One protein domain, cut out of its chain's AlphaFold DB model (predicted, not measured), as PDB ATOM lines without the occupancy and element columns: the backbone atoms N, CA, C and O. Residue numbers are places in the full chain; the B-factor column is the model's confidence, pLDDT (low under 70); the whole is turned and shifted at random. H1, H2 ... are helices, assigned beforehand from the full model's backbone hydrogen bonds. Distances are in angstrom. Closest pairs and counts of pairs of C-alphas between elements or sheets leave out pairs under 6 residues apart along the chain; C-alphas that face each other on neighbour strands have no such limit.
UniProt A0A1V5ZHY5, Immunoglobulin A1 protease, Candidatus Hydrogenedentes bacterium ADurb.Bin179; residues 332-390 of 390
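Overview. This is residues 332 to 390 of the 390 residues of the protein "Immunoglobulin A1 protease" of Candidatus Hydrogenedentes bacterium ADurb.Bin179 (UniProt A0A1V5ZHY5). This is a small helical hairpin, H1 and H2 side by side, with unnamed stretches folded about it: residues 332 to 342 curl over one face of the helix pair, and residues 373 to 390 make a loop that folds back on itself beyond H2. The 59 printed residues hold two named helices, H1 then H2, and no named strand; the class is all helix, though only 25 of the 59 residues are in named elements. The whole is compact, with a radius of gyration of the C-alphas of 10.3 A, and rounded, spanning 30 by 23 by 18 A.

Arrangement. Start at Pro 332 and read on to H1, residues 343 to 354; a tight link of 5 residues then leads to H2, residues 360 to 372. The two helices touch, and their closest C-alphas, those of Ile 350 and Ala 363, are 4.8 A apart. They run opposite ways at a shallow tilt of 16 degrees, a helical hairpin with centres 9.1 A apart. In both H1 and H2, every O i to N i+4 pair is within hydrogen-bond range. Past H2, look at residues 377 to 378, which pair with residues 387 to 388, antiparallel, as a short pairing outside any named strand.

Along the chain. Find C-alpha 343 at (-26.320, 2.407, -12.338); from there H1 runs 16.5 A to C-alpha 354. Then find C-alpha 360 at (-38.954, -7.162, -7.439), where H2 begins; it runs 18.5 A to C-alpha 372 at (-29.826, -1.177, -22.319).

Size, cuts and confidence. The two C-alphas farthest apart are those of Tyr 355 and Pro 390, at 30.1 A; Pro 390 is the chain's last residue. The printed part has no cut, and its longest stretch with no named element is residues 373 to 390, 18 residues. The mean pLDDT of the printed part is 92.4, and no printed residue is under 70.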
ATOM      1  N   PRO A 332     -40.214   4.089 -10.355       91.88
ATOM      2  CA  PRO A 332     -40.014   4.321  -8.915       91.88
ATOM      3  C   PRO A 332     -38.559   4.297  -8.431       91.88
ATOM      4  O   PRO A 332     -38.257   4.840  -7.379       91.88
ATOM      5  N   ALA A 333     -37.669   3.645  -9.183       93.75
ATOM      6  CA  ALA A 333     -36.228   3.654  -8.915       93.75
ATOM      7  C   ALA A 333     -35.499   4.886  -9.486       93.75
ATOM      8  O   ALA A 333     -34.345   5.103  -9.137       93.75
ATOM      9  N   ASP A 334     -36.138   5.646 -10.379       92.75
ATOM     10  CA  ASP A 334     -35.617   6.904 -10.916       92.75
ATOM     11  C   ASP A 334     -35.927   8.002  -9.894       92.75
ATOM     12  O   ASP A 334     -37.070   8.422  -9.702       92.75
ATOM     13  N   SER A 335     -34.889   8.380  -9.164       89.50
ATOM     14  CA  SER A 335     -34.973   9.213  -7.971       89.50
ATOM     15  C   SER A 335     -34.938  10.704  -8.291       89.50
ATOM     16  O   SER A 335     -35.413  11.520  -7.498       89.50
ATOM     17  N   ASN A 336     -34.353  11.065  -9.433       89.44
ATOM     18  CA  ASN A 336     -34.202  12.446  -9.874       89.44
ATOM     19  C   ASN A 336     -35.231  12.840 -10.955       89.44
ATOM     20  O   ASN A 336     -35.316  14.018 -11.303       89.44
ATOM     21  N   GLU A 337     -36.045  11.884 -11.415       91.75
ATOM     22  CA  GLU A 337     -37.115  12.034 -12.402       91.75
ATOM     23  C   GLU A 337     -36.619  12.576 -13.754       91.75
ATOM     24  O   GLU A 337     -37.347  13.303 -14.447       91.75
ATOM     25  N   ASP A 338     -35.378  12.244 -14.126       89.75
ATOM     26  CA  ASP A 338     -34.751  12.655 -15.389       89.75
ATOM     27  C   ASP A 338     -35.025  11.678 -16.550       89.75
ATOM     28  O   ASP A 338     -34.638  11.936 -17.698       89.75
ATOM     29  N   TYR A 339     -35.765  10.598 -16.269       92.50
ATOM     30  CA  TYR A 339     -36.133   9.528 -17.195       92.50
ATOM     31  C   TYR A 339     -34.936   8.741 -17.733       92.50
ATOM     32  O   TYR A 339     -34.981   8.183 -18.839       92.50
ATOM     33  N   ARG A 340     -33.871   8.667 -16.931       93.44
ATOM     34  CA  ARG A 340     -32.651   7.927 -17.216       93.44
ATOM     35  C   ARG A 340     -32.206   7.141 -15.983       93.44
ATOM     36  O   ARG A 340     -31.517   7.639 -15.109       93.44
ATOM     37  N   LEU A 341     -32.464   5.838 -16.003       93.44
ATOM     38  CA  LEU A 341     -32.049   4.916 -14.948       93.44
ATOM     39  C   LEU A 341     -30.574   4.546 -15.069       93.44
ATOM     40  O   LEU A 341     -30.197   3.583 -15.745       93.44
ATOM     41  N   VAL A 342     -29.737   5.318 -14.386       94.19
ATOM     42  CA  VAL A 342     -28.295   5.067 -14.283       94.19
ATOM     43  C   VAL A 342     -27.984   3.965 -13.263       94.19
ATOM     44  O   VAL A 342     -28.833   3.532 -12.481       94.19
ATOM     45  N   MET A 343     -26.726   3.510 -13.222       96.06
ATOM     46  CA  MET A 343     -26.320   2.407 -12.338       96.06
ATOM     47  C   MET A 343     -26.652   2.649 -10.860       96.06
ATOM     48  O   MET A 343     -27.098   1.725 -10.184       96.06
ATOM     49  N   SER A 344     -26.435   3.863 -10.346       95.75
ATOM     50  CA  SER A 344     -26.713   4.175  -8.937       95.75
ATOM     51  C   SER A 344     -28.187   3.994  -8.582       95.75
ATOM     52  O   SER A 344     -28.495   3.500  -7.502       95.75
ATOM     53  N   GLU A 345     -29.083   4.328  -9.503       96.25
ATOM     54  CA  GLU A 345     -30.530   4.220  -9.325       96.25
ATOM     55  C   GLU A 345     -31.022   2.787  -9.494       96.25
ATOM     56  O   GLU A 345     -31.820   2.300  -8.696       96.25
ATOM     57  N   ALA A 346     -30.472   2.050 -10.462       96.06
ATOM     58  CA  ALA A 346     -30.734   0.620 -10.581       96.06
ATOM     59  C   ALA A 346     -30.299  -0.145  -9.317       96.06
ATOM     60  O   ALA A 346     -31.020  -1.025  -8.847       96.06
ATOM     61  N   VAL A 347     -29.147   0.209  -8.735       96.50
ATOM     62  CA  VAL A 347     -28.673  -0.364  -7.465       96.50
ATOM     63  C   VAL A 347     -29.586   0.026  -6.303       96.50
ATOM     64  O   VAL A 347     -29.917  -0.845  -5.500       96.50
ATOM     65  N   ALA A 348     -30.026   1.286  -6.227       95.19
ATOM     66  CA  ALA A 348     -30.980   1.734  -5.212       95.19
ATOM     67  C   ALA A 348     -32.305   0.960  -5.309       95.19
ATOM     68  O   ALA A 348     -32.721   0.348  -4.333       95.19
ATOM     69  N   GLY A 349     -32.885   0.830  -6.507       94.50
ATOM     70  CA  GLY A 349     -34.114   0.058  -6.708       94.50
ATOM     71  C   GLY A 349     -33.983  -1.428  -6.346       94.50
ATOM     72  O   GLY A 349     -34.939  -2.038  -5.866       94.50
ATOM     73  N   ILE A 350     -32.801  -2.031  -6.537       96.06
ATOM     74  CA  ILE A 350     -32.513  -3.393  -6.052       96.06
ATOM     75  C   ILE A 350     -32.466  -3.427  -4.520       96.06
ATOM     76  O   ILE A 350     -33.002  -4.365  -3.928       96.06
ATOM     77  N   ALA A 351     -31.845  -2.433  -3.882       96.19
ATOM     78  CA  ALA A 351     -31.797  -2.332  -2.429       96.19
ATOM     79  C   ALA A 351     -33.204  -2.166  -1.830       96.19
ATOM     80  O   ALA A 351     -33.562  -2.921  -0.929       96.19
ATOM     81  N   ASP A 352     -34.035  -1.284  -2.387       95.31
ATOM     82  CA  ASP A 352     -35.422  -1.072  -1.946       95.31
ATOM     83  C   ASP A 352     -36.232  -2.370  -2.016       95.31
ATOM     84  O   ASP A 352     -36.985  -2.712  -1.102       95.31
ATOM     85  N   TRP A 353     -36.036  -3.161  -3.076       96.06
ATOM     86  CA  TRP A 353     -36.625  -4.494  -3.156       96.06
ATOM     87  C   TRP A 353     -36.102  -5.435  -2.060       96.06
ATOM     88  O   TRP A 353     -36.897  -6.130  -1.422       96.06
ATOM     89  N   GLN A 354     -34.790  -5.460  -1.808       96.06
ATOM     90  CA  GLN A 354     -34.197  -6.303  -0.763       96.06
ATOM     91  C   GLN A 354     -34.720  -5.966   0.641       96.06
ATOM     92  O   GLN A 354     -34.851  -6.871   1.467       96.06
ATOM     93  N   TYR A 355     -35.057  -4.700   0.896       96.31
ATOM     94  CA  TYR A 355     -35.662  -4.247   2.150       96.31
ATOM     95  C   TYR A 355     -37.196  -4.363   2.182       96.31
ATOM     96  O   TYR A 355     -37.804  -4.133   3.225       96.31
ATOM     97  N   GLY A 356     -37.830  -4.793   1.084       93.25
ATOM     98  CA  GLY A 356     -39.282  -4.970   0.991       93.25
ATOM     99  C   GLY A 356     -40.066  -3.672   0.773       93.25
ATOM    100  O   GLY A 356     -41.285  -3.676   0.929       93.25
ATOM    101  N   GLU A 357     -39.390  -2.585   0.402       94.44
ATOM    102  CA  GLU A 357     -39.989  -1.274   0.126       94.44
ATOM    103  C   GLU A 357     -40.548  -1.186  -1.302       94.44
ATOM    104  O   GLU A 357     -41.465  -0.411  -1.572       94.44
ATOM    105  N   SER A 358     -40.043  -2.025  -2.213       92.94
ATOM    106  CA  SER A 358     -40.427  -2.031  -3.625       92.94
ATOM    107  C   SER A 358     -40.602  -3.452  -4.187       92.94
ATOM    108  O   SER A 358     -39.872  -4.373  -3.810       92.94
ATOM    109  N   PRO A 359     -41.559  -3.694  -5.102       94.62
ATOM    110  CA  PRO A 359     -41.677  -4.978  -5.785       94.62
ATOM    111  C   PRO A 359     -40.424  -5.332  -6.601       94.62
ATOM    112  O   PRO A 359     -39.882  -4.502  -7.330       94.62
ATOM    113  N   MET A 360     -40.046  -6.616  -6.604       95.62
ATOM    114  CA  MET A 360     -38.954  -7.162  -7.439       95.62
ATOM    115  C   MET A 360     -39.063  -6.734  -8.911       95.62
ATOM    116  O   MET A 360     -38.062  -6.510  -9.587       95.62
ATOM    117  N   SER A 361     -40.287  -6.619  -9.426       94.25
ATOM    118  CA  SER A 361     -40.550  -6.220 -10.805       94.25
ATOM    119  C   SER A 361     -39.985  -4.840 -11.159       94.25
ATOM    120  O   SER A 361     -39.539  -4.659 -12.289       94.25
ATOM    121  N   TYR A 362     -39.962  -3.893 -10.214       94.12
ATOM    122  CA  TYR A 362     -39.360  -2.573 -10.424       94.12
ATOM    123  C   TYR A 362     -37.837  -2.661 -10.432       94.12
ATOM    124  O   TYR A 362     -37.205  -2.122 -11.333       94.12
ATOM    125  N   ALA A 363     -37.241  -3.424  -9.513       94.81
ATOM    126  CA  ALA A 363     -35.797  -3.660  -9.503       94.81
ATOM    127  C   ALA A 363     -35.302  -4.306 -10.815       94.81
ATOM    128  O   ALA A 363     -34.314  -3.864 -11.402       94.81
ATOM    129  N   ILE A 364     -36.022  -5.316 -11.325       94.62
ATOM    130  CA  ILE A 364     -35.699  -5.974 -12.602       94.62
ATOM    131  C   ILE A 364     -35.807  -4.989 -13.771       94.62
ATOM    132  O   ILE A 364     -34.928  -4.969 -14.636       94.62
ATOM    133  N   ARG A 365     -36.871  -4.174 -13.817       94.50
ATOM    134  CA  ARG A 365     -37.075  -3.203 -14.900       94.50
ATOM    135  C   ARG A 365     -36.021  -2.090 -14.854       94.50
ATOM    136  O   ARG A 365     -35.481  -1.748 -15.903       94.50
ATOM    137  N   ALA A 366     -35.640  -1.630 -13.661       94.75
ATOM    138  CA  ALA A 366     -34.553  -0.673 -13.473       94.75
ATOM    139  C   ALA A 366     -33.209  -1.201 -13.990       94.75
ATOM    140  O   ALA A 366     -32.553  -0.552 -14.804       94.75
ATOM    141  N   ALA A 367     -32.833  -2.421 -13.592       95.25
ATOM    142  CA  ALA A 367     -31.614  -3.066 -14.072       95.25
ATOM    143  C   ALA A 367     -31.628  -3.285 -15.596       95.25
ATOM    144  O   ALA A 367     -30.599  -3.125 -16.253       95.25
ATOM    145  N   TYR A 368     -32.791  -3.624 -16.167       94.69
ATOM    146  CA  TYR A 368     -32.963  -3.759 -17.612       94.69
ATOM    147  C   TYR A 368     -32.670  -2.448 -18.349       94.69
ATOM    148  O   TYR A 368     -31.923  -2.474 -19.326       94.69
ATOM    149  N   PHE A 369     -33.215  -1.317 -17.889       94.50
ATOM    150  CA  PHE A 369     -32.969  -0.021 -18.525       94.50
ATOM    151  C   PHE A 369     -31.514   0.407 -18.410       94.50
ATOM    152  O   PHE A 369     -30.901   0.706 -19.436       94.50
ATOM    153  N   TRP A 370     -30.930   0.312 -17.213       95.06
ATOM    154  CA  TRP A 370     -29.515   0.611 -17.003       95.06
ATOM    155  C   TRP A 370     -28.608  -0.155 -17.986       95.06
ATOM    156  O   TRP A 370     -27.761   0.436 -18.653       95.06
ATOM    157  N   GLN A 371     -28.828  -1.461 -18.168       94.56
ATOM    158  CA  GLN A 371     -28.018  -2.270 -19.090       94.56
ATOM    159  C   GLN A 371     -28.260  -1.984 -20.579       94.56
ATOM    160  O   GLN A 371     -27.488  -2.446 -21.424       94.56
ATOM    161  N   ARG A 372     -29.350  -1.300 -20.935       90.50
ATOM    162  CA  ARG A 372     -29.826  -1.177 -22.319       90.50
ATOM    163  C   ARG A 372     -29.789   0.243 -22.879       90.50
ATOM    164  O   ARG A 372     -30.242   0.421 -24.003       90.50
ATOM    165  N   GLY A 373     -29.214   1.206 -22.167       85.88
ATOM    166  CA  GLY A 373     -29.083   2.592 -22.637       85.88
ATOM    167  C   GLY A 373     -29.669   3.637 -21.693       85.88
ATOM    168  O   GLY A 373     -29.666   4.810 -22.043       85.88
ATOM    169  N   GLU A 374     -30.131   3.219 -20.510       92.94
ATOM    170  CA  GLU A 374     -30.547   4.037 -19.359       92.94
ATOM    171  C   GLU A 374     -31.854   4.824 -19.559       92.94
ATOM    172  O   GLU A 374     -32.657   4.893 -18.633       92.94
ATOM    173  N   TYR A 375     -32.129   5.339 -20.757       93.12
ATOM    174  CA  TYR A 375     -33.361   6.068 -21.069       93.12
ATOM    175  C   TYR A 375     -34.592   5.163 -21.184       93.12
ATOM    176  O   TYR A 375     -34.527   4.044 -21.710       93.12
ATOM    177  N   TYR A 376     -35.732   5.685 -20.733       92.81
ATOM    178  CA  TYR A 376     -37.025   5.008 -20.813       92.81
ATOM    179  C   TYR A 376     -38.188   5.989 -21.041       92.81
ATOM    180  O   TYR A 376     -38.103   7.189 -20.778       92.81
ATOM    181  N   ILE A 377     -39.312   5.452 -21.507       91.69
ATOM    182  CA  ILE A 377     -40.595   6.140 -21.677       91.69
ATOM    183  C   ILE A 377     -41.681   5.466 -20.843       91.69
ATOM    184  O   ILE A 377     -41.521   4.332 -20.398       91.69
ATOM    185  N   TYR A 378     -42.802   6.158 -20.645       90.50
ATOM    186  CA  TYR A 378     -43.995   5.603 -20.006       90.50
ATOM    187  C   TYR A 378     -45.074   5.368 -21.061       90.50
ATOM    188  O   TYR A 378     -45.484   6.306 -21.737       90.50
ATOM    189  N   THR A 379     -45.546   4.131 -21.175       88.38
ATOM    190  CA  THR A 379     -46.494   3.664 -22.198       88.38
ATOM    191  C   THR A 379     -47.910   3.449 -21.659       88.38
ATOM    192  O   THR A 379     -48.816   3.115 -22.418       88.38
ATOM    193  N   GLY A 380     -48.135   3.607 -20.348       83.81
ATOM    194  CA  GLY A 380     -49.464   3.454 -19.737       83.81
ATOM    195  C   GLY A 380     -49.977   2.012 -19.613       83.81
ATOM    196  O   GLY A 380     -51.147   1.814 -19.292       83.81
ATOM    197  N   GLY A 381     -49.130   1.006 -19.862       84.50
ATOM    198  CA  GLY A 381     -49.467  -0.413 -19.693       84.50
ATOM    199  C   GLY A 381     -49.657  -0.861 -18.232       84.50
ATOM    200  O   GLY A 381     -49.686  -0.063 -17.300       84.50
ATOM    201  N   GLY A 382     -49.761  -2.172 -18.004       86.19
ATOM    202  CA  GLY A 382     -49.753  -2.734 -16.647       86.19
ATOM    203  C   GLY A 382     -48.341  -2.753 -16.054       86.19
ATOM    204  O   GLY A 382     -47.391  -3.148 -16.731       86.19
ATOM    205  N   GLN A 383     -48.187  -2.364 -14.788       83.31
ATOM    206  CA  GLN A 383     -46.904  -2.456 -14.080       83.31
ATOM    207  C   GLN A 383     -46.381  -3.909 -14.068       83.31
ATOM    208  O   GLN A 383     -47.165  -4.835 -13.848       83.31
ATOM    209  N   PRO A 384     -45.071  -4.140 -14.301       82.12
ATOM    210  CA  PRO A 384     -43.984  -3.164 -14.502       82.12
ATOM    211  C   PRO A 384     -43.748  -2.748 -15.972       82.12
ATOM    212  O   PRO A 384     -42.785  -2.044 -16.261       82.12
ATOM    213  N   LEU A 385     -44.561  -3.223 -16.920       86.19
ATOM    214  CA  LEU A 385     -44.370  -3.012 -18.365       86.19
ATOM    215  C   LEU A 385     -44.903  -1.661 -18.860       86.19
ATOM    216  O   LEU A 385     -44.839  -1.369 -20.049       86.19
ATOM    217  N   CYS A 386     -45.416  -0.832 -17.952       88.88
ATOM    218  CA  CYS A 386     -45.819   0.539 -18.237       88.88
ATOM    219  C   CYS A 386     -44.648   1.482 -18.519       88.88
ATOM    220  O   CYS A 386     -44.888   2.587 -18.984       88.88
ATOM    221  N   TRP A 387     -43.408   1.068 -18.252       92.44
ATOM    222  CA  TRP A 387     -42.215   1.750 -18.748       92.44
ATOM    223  C   TRP A 387     -41.579   0.903 -19.827       92.44
ATOM    224  O   TRP A 387     -41.453  -0.299 -19.600       92.44
ATOM    225  N   ASP A 388     -41.121   1.486 -20.930       91.25
ATOM    226  CA  ASP A 388     -40.386   0.778 -21.983       91.25
ATOM    227  C   ASP A 388     -39.218   1.596 -22.532       91.25
ATOM    228  O   ASP A 388     -39.003   2.733 -22.120       91.25
ATOM    229  N   ARG A 389     -38.413   0.989 -23.405       90.06
ATOM    230  CA  ARG A 389     -37.375   1.726 -24.126       90.06
ATOM    231  C   ARG A 389     -38.015   2.672 -25.152       90.06
ATOM    232  O   ARG A 389     -39.070   2.310 -25.675       90.06
ATOM    233  N   PRO A 390     -37.401   3.843 -25.390       84.62
ATOM    234  CA  PRO A 390     -37.820   4.751 -26.451       84.62
ATOM    235  C   PRO A 390     -37.733   4.110 -27.838       84.62
ATOM    236  O   PRO A 390     -36.930   3.156 -28.008       84.62
TER     237      PRO A 390